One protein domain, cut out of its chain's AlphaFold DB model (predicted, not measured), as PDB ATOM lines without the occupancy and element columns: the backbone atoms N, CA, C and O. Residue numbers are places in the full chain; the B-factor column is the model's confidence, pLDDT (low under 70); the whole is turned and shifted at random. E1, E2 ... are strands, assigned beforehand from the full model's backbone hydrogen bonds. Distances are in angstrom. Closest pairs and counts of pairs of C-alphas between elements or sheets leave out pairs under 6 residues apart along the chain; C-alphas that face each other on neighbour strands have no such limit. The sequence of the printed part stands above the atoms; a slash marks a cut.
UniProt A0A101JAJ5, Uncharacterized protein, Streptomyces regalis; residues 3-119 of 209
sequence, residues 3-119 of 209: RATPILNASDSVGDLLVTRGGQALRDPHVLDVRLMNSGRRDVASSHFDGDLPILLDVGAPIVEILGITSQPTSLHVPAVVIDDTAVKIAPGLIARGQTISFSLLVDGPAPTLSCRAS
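This is residues 3 to 119 of the 209 residues of an uncharacterized protein of Streptomyces regalis (UniProt A0A101JAJ5). Two antiparallel sheets stand face to face as a sandwich, one twisted, in the order E1, E4, E9, E6, with the three long strands E4, E9 and E6 and the short E1 at one edge, the other of short strands, in the order E7, E8, E5, E10. Beyond one end of the sandwich lie the small hairpin E2 and E3 and a loop whose residues 9 to 16 stick out, and at the other end runs the long link from E4 to E5. The printed part has 117 residues with no named helix and ten named strands, E1 to E10 in order along the chain; its class is all strand, though just 53 residues, under half, are in named strands. The whole is only just loose, close to compact, with a radius of gyration of the C-alphas of 16.2 A, and only just a rod, spanning 53 by 26 by 23 A.

E1, residues 3 to 6, is an edge strand, antiparallel to E4, residues 29 to 37, with N 3 and O 33 2.9 A apart, within hydrogen-bond range. Between them in the chain, E2, residues 19 to 21, and E3, residues 24 to 26, form a hairpin, N 21 and O 24 being 2.9 A apart; E3 runs on into E4 at 78 degrees. E4 is also antiparallel to E9, residues 100 to 108, at 160 degrees, with N 34 and O 103 2.8 A apart. The edge strand E6, residues 63 to 72, bends by 53 degrees at residue 67 and is antiparallel to E9, with N 70 and O 102 2.9 A apart. In the second sheet E5, residues 55 to 58, is antiparallel to E8, residues 87 to 90, with N 57 and O 88 2.9 A apart, and to the edge strand E10, residues 115 to 117, with N 56 and O 117 2.8 A apart. E7, residues 81 to 84, forms a hairpin with E8, N 82 and O 89 being 2.9 A apart. The facing parts of the two sheets are 10.4 A centre to centre, their strands at 29 degrees. E6 and E7 come closest at the C-alphas of Ile 63 and Ile 83, 7.3 A apart.

E1 begins at C-alpha 3, (48.067, 14.829, -29.069). The longer strands are E4, 25.7 A, E9, 25.2 A, and E6, 23.4 A. E10 ends at C-alpha 117, (57.908, 6.262, -16.632).

The C-alphas of Ser 13 and Ser 47, the two farthest apart, are 54.1 A apart. The printed part has no cut; the links E1 to E2 and E4 to E5 are long. Mean pLDDT of the printed part is 88.7, and residues 7 to 17 are under 70.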
ATOM      1  N   ARG A   3      48.622  13.718 -28.301       76.56
ATOM      2  CA  ARG A   3      48.067  14.829 -29.069       76.56
ATOM      3  C   ARG A   3      46.940  15.473 -28.277       76.56
ATOM      4  O   ARG A   3      45.942  14.813 -28.031       76.56
ATOM      5  N   ALA A   4      47.092  16.747 -27.932       71.44
ATOM      6  CA  ALA A   4      46.039  17.539 -27.311       71.44
ATOM      7  C   ALA A   4      45.167  18.209 -28.377       71.44
ATOM      8  O   ALA A   4      45.688  18.872 -29.277       71.44
ATOM      9  N   THR A   5      43.851  18.043 -28.272       76.44
ATOM     10  CA  THR A   5      42.855  18.750 -29.079       76.44
ATOM     11  C   THR A   5      41.919  19.501 -28.130       76.44
ATOM     12  O   THR A   5      41.271  18.846 -27.308       76.44
ATOM     13  N   PRO A   6      41.837  20.842 -28.195       72.38
ATOM     14  CA  PRO A   6      40.852  21.578 -27.413       72.38
ATOM     15  C   PRO A   6      39.447  21.190 -27.881       72.38
ATOM     16  O   PRO A   6      39.216  20.996 -29.077       72.38
ATOM     17  N   ILE A   7      38.500  21.077 -26.947       63.62
ATOM     18  CA  ILE A   7      37.110  20.727 -27.290       63.62
ATOM     19  C   ILE A   7      36.454  21.829 -28.135       63.62
ATOM     20  O   ILE A   7      35.547  21.558 -28.923       63.62
ATOM     21  N   LEU A   8      36.945  23.065 -28.027       65.50
ATOM     22  CA  LEU A   8      36.431  24.216 -28.753       65.50
ATOM     23  C   LEU A   8      37.549  24.880 -29.557       65.50
ATOM     24  O   LEU A   8      38.508  25.405 -29.004       65.50
ATOM     25  N   ASN A   9      37.383  24.891 -30.878       49.66
ATOM     26  CA  ASN A   9      38.134  25.740 -31.803       49.66
ATOM     27  C   ASN A   9      37.263  26.971 -32.111       49.66
ATOM     28  O   ASN A   9      36.767  27.136 -33.223       49.66
ATOM     29  N   ALA A  10      36.957  27.778 -31.095       52.84
ATOM     30  CA  ALA A  10      36.123  28.961 -31.269       52.84
ATOM     31  C   ALA A  10      37.013  30.184 -31.507       52.84
ATOM     32  O   ALA A  10      37.658  30.687 -30.594       52.84
ATOM     33  N   SER A  11      37.042  30.659 -32.749       50.22
ATOM     34  CA  SER A  11      37.493  32.004 -33.099       50.22
ATOM     35  C   SER A  11      36.558  33.038 -32.452       50.22
ATOM     36  O   SER A  11      35.416  33.170 -32.881       50.22
ATOM     37  N   ASP A  12      37.036  33.691 -31.390       51.84
ATOM     38  CA  ASP A  12      36.666  34.999 -30.812       51.84
ATOM     39  C   ASP A  12      35.184  35.422 -30.669       51.84
ATOM     40  O   ASP A  12      34.906  36.600 -30.445       51.84
ATOM     41  N   SER A  13      34.182  34.543 -30.781       51.56
ATOM     42  CA  SER A  13      32.768  34.979 -30.728       51.56
ATOM     43  C   SER A  13      31.772  33.926 -30.236       51.56
ATOM     44  O   SER A  13      30.690  33.771 -30.799       51.56
ATOM     45  N   VAL A  14      32.105  33.197 -29.176       55.62
ATOM     46  CA  VAL A  14      31.113  32.432 -28.408       55.62
ATOM     47  C   VAL A  14      31.169  32.978 -26.980       55.62
ATOM     48  O   VAL A  14      32.266  33.115 -26.456       55.62
ATOM     49  N   GLY A  15      30.028  33.397 -26.415       62.00
ATOM     50  CA  GLY A  15      29.931  34.014 -25.077       62.00
ATOM     51  C   GLY A  15      30.297  33.066 -23.923       62.00
ATOM     52  O   GLY A  15      31.121  32.176 -24.102       62.00
ATOM     53  N   ASP A  16      29.665  33.223 -22.750       65.94
ATOM     54  CA  ASP A  16      29.882  32.375 -21.558       65.94
ATOM     55  C   ASP A  16      29.494  30.903 -21.817       65.94
ATOM     56  O   ASP A  16      28.395  30.443 -21.496       65.94
ATOM     57  N   LEU A  17      30.392  30.151 -22.451       67.94
ATOM     58  CA  LEU A  17      30.216  28.743 -22.771       67.94
ATOM     59  C   LEU A  17      30.784  27.888 -21.640       67.94
ATOM     60  O   LEU A  17      31.985  27.882 -21.382       67.94
ATOM     61  N   LEU A  18      29.901  27.128 -20.996       75.88
ATOM     62  CA  LEU A  18      30.255  26.207 -19.926       75.88
ATOM     63  C   LEU A  18      30.260  24.769 -20.447       75.88
ATOM     64  O   LEU A  18      29.221  24.240 -20.849       75.88
ATOM     65  N   VAL A  19      31.414  24.108 -20.398       82.81
ATOM     66  CA  VAL A  19      31.510  22.663 -20.632       82.81
ATOM     67  C   VAL A  19      31.306  21.956 -19.298       82.81
ATOM     68  O   VAL A  19      31.998  22.244 -18.327       82.81
ATOM     69  N   THR A  20      30.353  21.025 -19.237       86.75
ATOM     70  CA  THR A  20      30.107  20.224 -18.032       86.75
ATOM     71  C   THR A  20      30.201  18.731 -18.324       86.75
ATOM     72  O   THR A  20      29.825  18.266 -19.402       86.75
ATOM     73  N   ARG A  21      30.692  17.962 -17.348       85.31
ATOM     74  CA  ARG A  21      30.716  16.494 -17.368       85.31
ATOM     75  C   ARG A  21      30.163  15.987 -16.042       85.31
ATOM     76  O   ARG A  21      30.680  16.340 -14.990       85.31
ATOM     77  N   GLY A  22      29.068  15.226 -16.074       83.81
ATOM     78  CA  GLY A  22      28.440  14.709 -14.848       83.81
ATOM     79  C   GLY A  22      28.018  15.794 -13.841       83.81
ATOM     80  O   GLY A  22      28.007  15.536 -12.645       83.81
ATOM     81  N   GLY A  23      27.711  17.011 -14.306       85.69
ATOM     82  CA  GLY A  23      27.376  18.154 -13.445       85.69
ATOM     83  C   GLY A  23      28.577  18.957 -12.928       85.69
ATOM     84  O   GLY A  23      28.377  20.019 -12.344       85.69
ATOM     85  N   GLN A  24      29.813  18.518 -13.182       87.19
ATOM     86  CA  GLN A  24      31.021  19.283 -12.880       87.19
ATOM     87  C   GLN A  24      31.375  20.199 -14.053       87.19
ATOM     88  O   GLN A  24      31.493  19.742 -15.191       87.19
ATOM     89  N   ALA A  25      31.549  21.490 -13.776       88.94
ATOM     90  CA  ALA A  25      32.072  22.451 -14.738       88.94
ATOM     91  C   ALA A  25      33.569  22.221 -14.970       88.94
ATOM     92  O   ALA A  25      34.342  22.209 -14.012       88.94
ATOM     93  N   LEU A  26      33.953  22.065 -16.236       89.62
ATOM     94  CA  LEU A  26      35.343  21.957 -16.667       89.62
ATOM     95  C   LEU A  26      35.849  23.338 -17.073       89.62
ATOM     96  O   LEU A  26      35.125  24.094 -17.726       89.62
ATOM     97  N   ARG A  27      37.073  23.679 -16.667       88.19
ATOM     98  CA  ARG A  27      37.627  25.028 -16.864       88.19
ATOM     99  C   ARG A  27      38.416  25.146 -18.157       88.19
ATOM    100  O   ARG A  27      38.251  26.121 -18.878       88.19
ATOM    101  N   ASP A  28      39.252  24.158 -18.430       87.25
ATOM    102  CA  ASP A  28      40.130  24.096 -19.588       87.25
ATOM    103  C   ASP A  28      40.174  22.664 -20.158       87.25
ATOM    104  O   ASP A  28      41.190  21.957 -20.066       87.25
ATOM    105  N   PRO A  29      39.035  22.178 -20.693       91.19
ATOM    106  CA  PRO A  29      38.899  20.792 -21.094       91.19
ATOM    107  C   PRO A  29      39.605  20.499 -22.423       91.19
ATOM    108  O   PRO A  29      39.315  21.090 -23.468       91.19
ATOM    109  N   HIS A  30      40.457  19.481 -22.402       88.62
ATOM    110  CA  HIS A  30      41.187  18.986 -23.559       88.62
ATOM    111  C   HIS A  30      40.944  17.493 -23.767       88.62
ATOM    112  O   HIS A  30      40.850  16.721 -22.814       88.62
ATOM    113  N   VAL A  31      40.906  17.069 -25.031       91.31
ATOM    114  CA  VAL A  31      40.967  15.649 -25.389       91.31
ATOM    115  C   VAL A  31      42.396  15.303 -25.778       91.31
ATOM    116  O   VAL A  31      42.952  15.886 -26.710       91.31
ATOM    117  N   LEU A  32      42.991  14.354 -25.060       90.88
ATOM    118  CA  LEU A  32      44.325  13.837 -25.329       90.88
ATOM    119  C   LEU A  32      44.257  12.459 -25.970       90.88
ATOM    120  O   LEU A  32      43.775  11.513 -25.354       90.88
ATOM    121  N   ASP A  33      44.847  12.323 -27.153       92.56
ATOM    122  CA  ASP A  33      45.089  11.019 -27.764       92.56
ATOM    123  C   ASP A  33      46.509  10.553 -27.449       92.56
ATOM    124  O   ASP A  33      47.487  11.073 -28.000       92.56
ATOM    125  N   VAL A  34      46.629   9.561 -26.567       93.62
ATOM    126  CA  VAL A  34      47.898   8.959 -26.162       93.62
ATOM    127  C   VAL A  34      48.081   7.603 -26.838       93.62
ATOM    128  O   VAL A  34      47.217   6.739 -26.759       93.62
ATOM    129  N   ARG A  35      49.225   7.380 -27.489       94.12
ATOM    130  CA  ARG A  35      49.585   6.089 -28.100       94.12
ATOM    131  C   ARG A  35      50.787   5.454 -27.418       94.12
ATOM    132  O   ARG A  35      51.856   6.079 -27.350       94.12
ATOM    133  N   LEU A  36      50.607   4.201 -27.009       94.94
ATOM    134  CA  LEU A  36      51.642   3.261 -26.591       94.94
ATOM    135  C   LEU A  36      51.829   2.220 -27.697       94.94
ATOM    136  O   LEU A  36      50.866   1.599 -28.135       94.94
ATOM    137  N   MET A  37      53.060   2.027 -28.162       95.12
ATOM    138  CA  MET A  37      53.352   1.118 -29.270       95.12
ATOM    139  C   MET A  37      54.562   0.256 -28.944       95.12
ATOM    140  O   MET A  37      55.620   0.785 -28.601       95.12
ATOM    141  N   ASN A  38      54.433  -1.056 -29.132       95.94
ATOM    142  CA  ASN A  38      55.588  -1.945 -29.149       95.94
ATOM    143  C   ASN A  38      56.184  -1.981 -30.564       95.94
ATOM    144  O   ASN A  38      55.761  -2.759 -31.421       95.94
ATOM    145  N   SER A  39      57.184  -1.132 -30.808       93.00
ATOM    146  CA  SER A  39      57.949  -1.112 -32.064       93.00
ATOM    147  C   SER A  39      59.136  -2.081 -32.085       93.00
ATOM    148  O   SER A  39      59.942  -2.042 -33.015       93.00
ATOM    149  N   GLY A  40      59.302  -2.893 -31.039       91.88
ATOM    150  CA  GLY A  40      60.377  -3.868 -30.929       91.88
ATOM    151  C   GLY A  40      60.187  -5.065 -31.860       91.88
ATOM    152  O   GLY A  40      59.170  -5.227 -32.532       91.88
ATOM    153  N   ARG A  41      61.193  -5.947 -31.894       92.38
ATOM    154  CA  ARG A  41      61.134  -7.209 -32.661       92.38
ATOM    155  C   ARG A  41      60.493  -8.358 -31.877       92.38
ATOM    156  O   ARG A  41      60.271  -9.421 -32.456       92.38
ATOM    157  N   ARG A  42      60.234  -8.155 -30.585       95.31
ATOM    158  CA  ARG A  42      59.725  -9.146 -29.633       95.31
ATOM    159  C   ARG A  42      58.534  -8.578 -28.874       95.31
ATOM    160  O   ARG A  42      58.377  -7.359 -28.783       95.31
ATOM    161  N   ASP A  43      57.730  -9.473 -28.330       95.81
ATOM    162  CA  ASP A  43      56.660  -9.113 -27.413       95.81
ATOM    163  C   ASP A  43      57.249  -8.604 -26.092       95.81
ATOM    164  O   ASP A  43      58.332  -9.024 -25.674       95.81
ATOM    165  N   VAL A  44      56.526  -7.707 -25.424       95.50
ATOM    166  CA  VAL A  44      56.807  -7.345 -24.034       95.50
ATOM    167  C   VAL A  44      55.905  -8.210 -23.166       95.50
ATOM    168  O   VAL A  44      54.705  -7.962 -23.084       95.50
ATOM    169  N   ALA A  45      56.460  -9.273 -22.590       95.19
ATOM    170  CA  ALA A  45      55.734 -10.147 -21.676       95.19
ATOM    171  C   ALA A  45      55.547  -9.473 -20.308       95.19
ATOM    172  O   ALA A  45      56.304  -8.571 -19.952       95.19
ATOM    173  N   SER A  46      54.588  -9.953 -19.510       93.81
ATOM    174  CA  SER A  46      54.396  -9.487 -18.129       93.81
ATOM    175  C   SER A  46      55.657  -9.649 -17.273       93.81
ATOM    176  O   SER A  46      55.950  -8.788 -16.458       93.81
ATOM    177  N   SER A  47      56.466 -10.684 -17.522       94.38
ATOM    178  CA  SER A  47      57.746 -10.910 -16.835       94.38
ATOM    179  C   SER A  47      58.831  -9.875 -17.147       94.38
ATOM    180  O   SER A  47      59.872  -9.886 -16.504       94.38
ATOM    181  N   HIS A  48      58.637  -9.017 -18.154       94.94
ATOM    182  CA  HIS A  48      59.558  -7.911 -18.427       94.94
ATOM    183  C   HIS A  48      59.263  -6.681 -17.563       94.94
ATOM    184  O   HIS A  48      60.043  -5.737 -17.602       94.94
ATOM    185  N   PHE A  49      58.160  -6.655 -16.814       95.25
ATOM    186  CA  PHE A  49      57.850  -5.566 -15.897       95.25
ATOM    187  C   PHE A  49      58.642  -5.787 -14.611       95.25
ATOM    188  O   PHE A  49      58.466  -6.797 -13.929       95.25
ATOM    189  N   ASP A  50      59.553  -4.865 -14.312       93.44
ATOM    190  CA  ASP A  50      60.446  -4.988 -13.165       93.44
ATOM    191  C   ASP A  50      59.630  -4.922 -11.869       93.44
ATOM    192  O   ASP A  50      58.990  -3.909 -11.585       93.44
ATOM    193  N   GLY A  51      59.588  -6.028 -11.123       90.81
ATOM    194  CA  GLY A  51      58.828  -6.135  -9.876       90.81
ATOM    195  C   GLY A  51      57.319  -5.891 -10.015       90.81
ATOM    196  O   GLY A  51      56.729  -5.318  -9.102       90.81
ATOM    197  N   ASP A  52      56.705  -6.269 -11.144       91.00
ATOM    198  CA  ASP A  52      55.282  -6.022 -11.447       91.00
ATOM    199  C   ASP A  52      54.884  -4.528 -11.418       91.00
ATOM    200  O   ASP A  52      53.713  -4.167 -11.255       91.00
ATOM    201  N   LEU A  53      55.854  -3.628 -11.615       94.75
ATOM    202  CA  LEU A  53      55.598  -2.193 -11.658       94.75
ATOM    203  C   LEU A  53      54.886  -1.799 -12.961       94.75
ATOM    204  O   LEU A  53      55.337  -2.179 -14.040       94.75
ATOM    205  N   PRO A  54      53.803  -1.003 -12.906       96.62
ATOM    206  CA  PRO A  54      53.067  -0.593 -14.096       96.62
ATOM    207  C   PRO A  54      53.853   0.409 -14.953       96.62
ATOM    208  O   PRO A  54      54.720   1.140 -14.470       96.62
ATOM    209  N   ILE A  55      53.471   0.521 -16.226       95.88
ATOM    210  CA  ILE A  55      53.862   1.664 -17.063       95.88
ATOM    211  C   ILE A  55      53.003   2.863 -16.648       95.88
ATOM    212  O   ILE A  55      51.776   2.772 -16.628       95.88
ATOM    213  N   LEU A  56      53.642   3.987 -16.341       96.00
ATOM    214  CA  LEU A  56      52.999   5.240 -15.961       96.00
ATOM    215  C   LEU A  56      53.084   6.235 -17.119       96.00
ATOM    216  O   LEU A  56      54.177   6.640 -17.525       96.00
ATOM    217  N   LEU A  57      51.929   6.640 -17.635       95.56
ATOM    218  CA  LEU A  57      51.795   7.715 -18.615       95.56
ATOM    219  C   LEU A  57      51.183   8.929 -17.913       95.56
ATOM    220  O   LEU A  57      49.972   8.988 -17.736       95.56
ATOM    221  N   ASP A  58      52.019   9.872 -17.494       95.06
ATOM    222  CA  ASP A  58      51.580  11.102 -16.828       95.06
ATOM    223  C   ASP A  58      51.327  12.183 -17.876       95.06
ATOM    224  O   ASP A  58      52.204  12.468 -18.694       95.06
ATOM    225  N   VAL A  59      50.120  12.745 -17.890       93.31
ATOM    226  CA  VAL A  59      49.700  13.755 -18.870       93.31
ATOM    227  C   VAL A  59      49.783  15.187 -18.340       93.31
ATOM    228  O   VAL A  59      49.436  16.122 -19.065       93.31
ATOM    229  N   GLY A  60      50.262  15.378 -17.106       91.88
ATOM    230  CA  GLY A  60      50.532  16.694 -16.519       91.88
ATOM    231  C   GLY A  60      49.290  17.547 -16.238       91.88
ATOM    232  O   GLY A  60      49.427  18.703 -15.849       91.88
ATOM    233  N   ALA A  61      48.092  16.993 -16.431       92.81
ATOM    234  CA  ALA A  61      46.808  17.621 -16.143       92.81
ATOM    235  C   ALA A  61      45.849  16.579 -15.537       92.81
ATOM    236  O   ALA A  61      45.937  15.405 -15.914       92.81
ATOM    237  N   PRO A  62      44.939  16.978 -14.627       94.94
ATOM    238  CA  PRO A  62      43.944  16.083 -14.045       94.94
ATOM    239  C   PRO A  62      43.132  15.351 -15.114       94.94
ATOM    240  O   PRO A  62      42.527  15.978 -15.990       94.94
ATOM    241  N   ILE A  63      43.115  14.019 -15.044       94.81
ATOM    242  CA  ILE A  63      42.319  13.186 -15.942       94.81
ATOM    243  C   ILE A  63      40.906  13.094 -15.376       94.81
ATOM    244  O   ILE A  63      40.673  12.517 -14.318       94.81
ATOM    245  N   VAL A  64      39.948  13.637 -16.118       94.12
ATOM    246  CA  VAL A  64      38.525  13.580 -15.772       94.12
ATOM    247  C   VAL A  64      37.958  12.207 -16.118       94.12
ATOM    248  O   VAL A  64      37.220  11.621 -15.332       94.12
ATOM    249  N   GLU A  65      38.282  11.687 -17.308       93.25
ATOM    250  CA  GLU A  65      37.727  10.420 -17.788       93.25
ATOM    251  C   GLU A  65      38.562   9.806 -18.919       93.25
ATOM    252  O   GLU A  65      39.128  10.517 -19.752       93.25
ATOM    253  N   ILE A  66      38.574   8.474 -19.015       94.38
ATOM    254  CA  ILE A  66      38.994   7.777 -20.236       94.38
ATOM    255  C   ILE A  66      37.783   7.675 -21.168       94.38
ATOM    256  O   ILE A  66      36.846   6.928 -20.904       94.38
ATOM    257  N   LEU A  67      37.825   8.393 -22.288       93.19
ATOM    258  CA  LEU A  67      36.780   8.377 -23.315       93.19
ATOM    259  C   LEU A  67      36.806   7.096 -24.155       93.19
ATOM    260  O   LEU A  67      35.782   6.683 -24.697       93.19
ATOM    261  N   GLY A  68      37.977   6.476 -24.293       93.62
ATOM    262  CA  GLY A  68      38.114   5.237 -25.041       93.62
ATOM    263  C   GLY A  68      39.503   4.624 -24.954       93.62
ATOM    264  O   GLY A  68      40.509   5.319 -24.811       93.62
ATOM    265  N   ILE A  69      39.539   3.300 -25.079       95.31
ATOM    266  CA  ILE A  69      40.762   2.508 -25.187       95.31
ATOM    267  C   ILE A  69      40.601   1.586 -26.386       95.31
ATOM    268  O   ILE A  69      39.620   0.853 -26.492       95.31
ATOM    269  N   THR A  70      41.559   1.625 -27.305       94.50
ATOM    270  CA  THR A  70      41.550   0.776 -28.500       94.50
ATOM    271  C   THR A  70      42.904   0.114 -28.702       94.50
ATOM    272  O   THR A  70      43.941   0.668 -28.342       94.50
ATOM    273  N   SER A  71      42.897  -1.078 -29.297       94.75
ATOM    274  CA  SER A  71      44.104  -1.799 -29.697       94.75
ATOM    275  C   SER A  71      44.115  -2.019 -31.202       94.75
ATOM    276  O   SER A  71      43.080  -2.284 -31.820       94.75
ATOM    277  N   GLN A  72      45.303  -1.945 -31.789       94.06
ATOM    278  CA  GLN A  72      45.586  -2.391 -33.143       94.06
ATOM    279  C   GLN A  72      46.749  -3.390 -33.111       94.06
ATOM    280  O   GLN A  72      47.833  -3.019 -32.661       94.06
ATOM    281  N   PRO A  73      46.568  -4.627 -33.610       93.94
ATOM    282  CA  PRO A  73      45.301  -5.236 -34.033       93.94
ATOM    283  C   PRO A  73      44.222  -5.289 -32.934       93.94
ATOM    284  O   PRO A  73      44.531  -5.432 -31.750       93.94
ATOM    285  N   THR A  74      42.948  -5.209 -33.336       90.56
ATOM    286  CA  THR A  74      41.786  -5.217 -32.421       90.56
ATOM    287  C   THR A  74      41.601  -6.551 -31.697       90.56
ATOM    288  O   THR A  74      40.974  -6.597 -30.648       90.56
ATOM    289  N   SER A  75      42.165  -7.636 -32.230       89.94
ATOM    290  CA  SER A  75      42.125  -8.967 -31.614       89.94
ATOM    291  C   SER A  75      43.057  -9.123 -30.410       89.94
ATOM    292  O   SER A  75      42.972 -10.130 -29.713       89.94
ATOM    293  N   LEU A  76      43.978  -8.181 -30.188       91.88
ATOM    294  CA  LEU A  76      44.921  -8.252 -29.079       91.88
ATOM    295  C   LEU A  76      44.331  -7.650 -27.810       91.88
ATOM    296  O   LEU A  76      43.718  -6.582 -27.834       91.88
ATOM    297  N   HIS A  77      44.583  -8.332 -26.698       91.69
ATOM    298  CA  HIS A  77      44.179  -7.890 -25.374       91.69
ATOM    299  C   HIS A  77      44.930  -6.615 -24.968       91.69
ATOM    300  O   HIS A  77      46.123  -6.465 -25.241       91.69
ATOM    301  N   VAL A  78      44.229  -5.703 -24.294       94.19
ATOM    302  CA  VAL A  78      44.823  -4.515 -23.675       94.19
ATOM    303  C   VAL A  78      45.026  -4.817 -22.192       94.19
ATOM    304  O   VAL A  78      44.061  -5.224 -21.547       94.19
ATOM    305  N   PRO A  79      46.241  -4.654 -21.631       94.56
ATOM    306  CA  PRO A  79      46.457  -4.804 -20.193       94.56
ATOM    307  C   PRO A  79      45.508  -3.923 -19.373       94.56
ATOM    308  O   PRO A  79      44.992  -2.931 -19.883       94.56
ATOM    309  N   ALA A  80      45.276  -4.265 -18.105       95.69
ATOM    310  CA  ALA A  80      44.398  -3.468 -17.251       95.69
ATOM    311  C   ALA A  80      44.929  -2.033 -17.094       95.69
ATOM    312  O   ALA A  80      46.136  -1.816 -16.966       95.69
ATOM    313  N   VAL A  81      44.019  -1.060 -17.108       95.94
ATOM    314  CA  VAL A  81      44.339   0.372 -17.085       95.94
ATOM    315  C   VAL A  81      43.600   1.031 -15.931       95.94
ATOM    316  O   VAL A  81      42.401   0.815 -15.766       95.94
ATOM    317  N   VAL A  82      44.309   1.842 -15.152       95.75
ATOM    318  CA  VAL A  82      43.763   2.593 -14.015       95.75
ATOM    319  C   VAL A  82      44.201   4.050 -14.117       95.75
ATOM    320  O   VAL A  82      45.332   4.332 -14.507       95.75
ATOM    321  N   ILE A  83      43.306   4.973 -13.772       94.69
ATOM    322  CA  ILE A  83      43.615   6.402 -13.660       94.69
ATOM    323  C   ILE A  83      44.072   6.682 -12.230       94.69
ATOM    324  O   ILE A  83      43.437   6.232 -11.278       94.69
ATOM    325  N   ASP A  84      45.153   7.434 -12.091       93.75
ATOM    326  CA  ASP A  84      45.645   7.968 -10.828       93.75
ATOM    327  C   ASP A  84      45.942   9.456 -11.008       93.75
ATOM    328  O   ASP A  84      47.030   9.826 -11.445       93.75
ATOM    329  N   ASP A  85      44.937  10.288 -10.734       93.44
ATOM    330  CA  ASP A  85      44.976  11.747 -10.884       93.44
ATOM    331  C   ASP A  85      45.398  12.200 -12.298       93.44
ATOM    332  O   ASP A  85      44.579  12.216 -13.221       93.44
ATOM    333  N   THR A  86      46.679  12.510 -12.508       94.25
ATOM    334  CA  THR A  86      47.238  12.929 -13.805       94.25
ATOM    335  C   THR A  86      47.846  11.782 -14.612       94.25
ATOM    336  O   THR A  86      48.296  11.988 -15.740       94.25
ATOM    337  N   ALA A  87      47.899  10.568 -14.061       95.69
ATOM    338  CA  ALA A  87      48.597   9.440 -14.659       95.69
ATOM    339  C   ALA A  87      47.659   8.307 -15.078       95.69
ATOM    340  O   ALA A  87      46.767   7.883 -14.347       95.69
ATOM    341  N   VAL A  88      47.927   7.737 -16.251       96.19
ATOM    342  CA  VAL A  88      47.366   6.457 -16.686       96.19
ATOM    343  C   VAL A  88      48.357   5.355 -16.328       96.19
ATOM    344  O   VAL A  88      49.470   5.310 -16.856       96.19
ATOM    345  N   LYS A  89      47.949   4.454 -15.433       96.75
ATOM    346  CA  LYS A  89      48.710   3.270 -15.029       96.75
ATOM    347  C   LYS A  89      48.291   2.078 -15.872       96.75
ATOM    348  O   LYS A  89      47.124   1.695 -15.863       96.75
ATOM    349  N   ILE A  90      49.243   1.473 -16.567       96.62
ATOM    350  CA  ILE A  90      49.034   0.269 -17.371       96.62
ATOM    351  C   ILE A  90      49.691  -0.886 -16.626       96.62
ATOM    352  O   ILE A  90      50.911  -0.900 -16.453       96.62
ATOM    353  N   ALA A  91      48.875  -1.823 -16.156       96.62
ATOM    354  CA  ALA A  91      49.328  -2.968 -15.379       96.62
ATOM    355  C   ALA A  91      50.256  -3.888 -16.196       96.62
ATOM    356  O   ALA A  91      50.172  -3.904 -17.433       96.62
ATOM    357  N   PRO A  92      51.097  -4.696 -15.522       96.38
ATOM    358  CA  PRO A  92      51.855  -5.755 -16.173       96.38
ATOM    359  C   PRO A  92      50.960  -6.655 -17.023       96.38
ATOM    360  O   PRO A  92      49.896  -7.112 -16.601       96.38
ATOM    361  N   GLY A  93      51.395  -6.912 -18.251       94.56
ATOM    362  CA  GLY A  93      50.633  -7.693 -19.213       94.56
ATOM    363  C   GLY A  93      51.372  -7.843 -20.534       94.56
ATOM    364  O   GLY A  93      52.376  -7.179 -20.777       94.56
ATOM    365  N   LEU A  94      50.876  -8.732 -21.395       95.25
ATOM    366  CA  LEU A  94      51.457  -8.926 -22.719       95.25
ATOM    367  C   LEU A  94      51.153  -7.719 -23.615       95.25
ATOM    368  O   LEU A  94      49.990  -7.439 -23.899       95.25
ATOM    369  N   ILE A  95      52.200  -7.063 -24.112       96.38
ATOM    370  CA  ILE A  95      52.117  -6.084 -25.200       96.38
ATOM    371  C   ILE A  95      52.796  -6.703 -26.421       96.38
ATOM    372  O   ILE A  95      54.029  -6.732 -26.533       96.38
ATOM    373  N   ALA A  96      51.991  -7.235 -27.338       96.81
ATOM    374  CA  ALA A  96      52.503  -8.006 -28.465       96.81
ATOM    375  C   ALA A  96      53.293  -7.128 -29.447       96.81
ATOM    376  O   ALA A  96      53.111  -5.911 -29.540       96.81
ATOM    377  N   ARG A  97      54.175  -7.755 -30.218       95.75
ATOM    378  CA  ARG A  97      54.973  -7.106 -31.254       95.75
ATOM    379  C   ARG A  97      54.075  -6.379 -32.251       95.75
ATOM    380  O   ARG A  97      53.192  -6.980 -32.858       95.75
ATOM    381  N   GLY A  98      54.353  -5.098 -32.479       93.56
ATOM    382  CA  GLY A  98      53.584  -4.266 -33.404       93.56
ATOM    383  C   GLY A  98      52.211  -3.846 -32.875       93.56
ATOM    384  O   GLY A  98      51.480  -3.170 -33.597       93.56
ATOM    385  N   GLN A  99      51.858  -4.205 -31.636       96.62
ATOM    386  CA  GLN A  99      50.635  -3.728 -31.008       96.62
ATOM    387  C   GLN A  99      50.734  -2.225 -30.744       96.62
ATOM    388  O   GLN A  99      51.734  -1.728 -30.218       96.62
ATOM    389  N   THR A 100      49.666  -1.512 -31.086       96.56
ATOM    390  CA  THR A 100      49.458  -0.110 -30.729       96.56
ATOM    391  C   THR A 100      48.202  -0.000 -29.885       96.56
ATOM    392  O   THR A 100      47.116  -0.342 -30.346       96.56
ATOM    393  N   ILE A 101      48.348   0.496 -28.663       96.44
ATOM    394  CA  ILE A 101      47.250   0.798 -27.750       96.44
ATOM    395  C   ILE A 101      47.058   2.314 -27.764       96.44
ATOM    396  O   ILE A 101      48.015   3.067 -27.565       96.44
ATOM    397  N   SER A 102      45.837   2.757 -28.047       95.44
ATOM    398  CA  SER A 102      45.479   4.175 -28.107       95.44
ATOM    399  C   SER A 102      44.456   4.495 -27.026       95.44
ATOM    400  O   SER A 102      43.430   3.822 -26.926       95.44
ATOM    401  N   PHE A 103      44.748   5.529 -26.248       95.12
ATOM    402  CA  PHE A 103      43.918   6.060 -25.179       95.12
ATOM    403  C   PHE A 103      43.408   7.431 -25.605       95.12
ATOM    404  O   PHE A 103      44.216   8.280 -25.977       95.12
ATOM    405  N   SER A 104      42.102   7.655 -25.519       94.44
ATOM    406  CA  SER A 104      41.513   8.988 -25.642       94.44
ATOM    407  C   SER A 104      41.071   9.429 -24.254       94.44
ATOM    408  O   SER A 104      40.212   8.792 -23.644       94.44
ATOM    409  N   LEU A 105      41.698  10.476 -23.729       94.00
ATOM    410  CA  LEU A 105      41.523  10.958 -22.360       94.00
ATOM    411  C   LEU A 105      40.872  12.337 -22.387       94.00
ATOM    412  O   LEU A 105      41.265  13.183 -23.186       94.00
ATOM    413  N   LEU A 106      39.914  12.575 -21.500       93.31
ATOM    414  CA  LEU A 106      39.428  13.907 -21.177       93.31
ATOM    415  C   LEU A 106      40.229  14.427 -19.986       93.31
ATOM    416  O   LEU A 106      40.204  13.814 -18.919       93.31
ATOM    417  N   VAL A 107      40.921  15.545 -20.167       94.00
ATOM    418  CA  VAL A 107      41.682  16.217 -19.107       94.00
ATOM    419  C   VAL A 107      41.177  17.638 -18.917       94.00
ATOM    420  O   VAL A 107      40.655  18.232 -19.859       94.00
ATOM    421  N   ASP A 108      41.340  18.179 -17.716       91.56
ATOM    422  CA  ASP A 108      40.965  19.558 -17.388       91.56
ATOM    423  C   ASP A 108      42.173  20.300 -16.814       91.56
ATOM    424  O   ASP A 108      42.532  20.122 -15.650       91.56
ATOM    425  N   GLY A 109      42.841  21.098 -17.647       87.69
ATOM    426  CA  GLY A 109      44.009  21.858 -17.220       87.69
ATOM    427  C   GLY A 109      44.827  22.465 -18.364       87.69
ATOM    428  O   GLY A 109      44.765  21.987 -19.501       87.69
ATOM    429  N   PRO A 110      45.633  23.495 -18.048       79.00
ATOM    430  CA  PRO A 110      46.395  24.233 -19.041       79.00
ATOM    431  C   PRO A 110      47.577  23.424 -19.569       79.00
ATOM    432  O   PRO A 110      48.441  22.994 -18.810       79.00
ATOM    433  N   ALA A 111      47.633  23.285 -20.897       78.19
ATOM    434  CA  ALA A 111      48.761  22.732 -21.651       78.19
ATOM    435  C   ALA A 111      49.241  21.340 -21.169       78.19
ATOM    436  O   ALA A 111      50.361  21.213 -20.668       78.19
ATOM    437  N   PRO A 112      48.445  20.273 -21.369       81.94
ATOM    438  CA  PRO A 112      48.827  18.925 -20.959       81.94
ATOM    439  C   PRO A 112      50.138  18.457 -21.614       81.94
ATOM    440  O   PRO A 112      50.320  18.542 -22.834       81.94
ATOM    441  N   THR A 113      51.042  17.907 -20.803       86.25
ATOM    442  CA  THR A 113      52.348  17.387 -21.232       86.25
ATOM    443  C   THR A 113      52.453  15.900 -20.938       86.25
ATOM    444  O   THR A 113      52.311  15.493 -19.793       86.25
ATOM    445  N   LEU A 114      52.777  15.084 -21.942       89.69
ATOM    446  CA  LEU A 114      53.000  13.655 -21.733       89.69
ATOM    447  C   LEU A 114      54.431  13.389 -21.262       89.69
ATOM    448  O   LEU A 114      55.380  13.757 -21.948       89.69
ATOM    449  N   SER A 115      54.563  12.660 -20.160       91.69
ATOM    450  CA  SER A 115      55.789  11.988 -19.746       91.69
ATOM    451  C   SER A 115      55.517  10.500 -19.511       91.69
ATOM    452  O   SER A 115      54.402  10.090 -19.188       91.69
ATOM    453  N   CYS A 116      56.528   9.665 -19.732       93.00
ATOM    454  CA  CYS A 116      56.420   8.218 -19.565       93.00
ATOM    455  C   CYS A 116      57.464   7.741 -18.560       93.00
ATOM    456  O   CYS A 116      58.652   8.030 -18.716       93.00
ATOM    457  N   ARG A 117      57.029   6.985 -17.553       92.88
ATOM    458  CA  ARG A 117      57.908   6.262 -16.632       92.88
ATOM    459  C   ARG A 117      57.549   4.791 -16.692       92.88
ATOM    460  O   ARG A 117      56.399   4.422 -16.493       92.88
ATOM    461  N   ALA A 118      58.529   3.950 -16.972       92.44
ATOM    462  CA  ALA A 118      58.334   2.513 -17.025       92.44
ATOM    463  C   ALA A 118      59.623   1.818 -16.605       92.44
ATOM    464  O   ALA A 118      60.692   2.136 -17.128       92.44
ATOM    465  N   SER A 119      59.498   0.870 -15.683       91.62
ATOM    466  CA  SER A 119      60.589  -0.003 -15.265       91.62
ATOM    467  C   SER A 119      60.418  -1.336 -15.982       91.62
ATOM    468  O   SER A 119      59.632  -2.181 -15.563       91.62
TER     469      SER A 119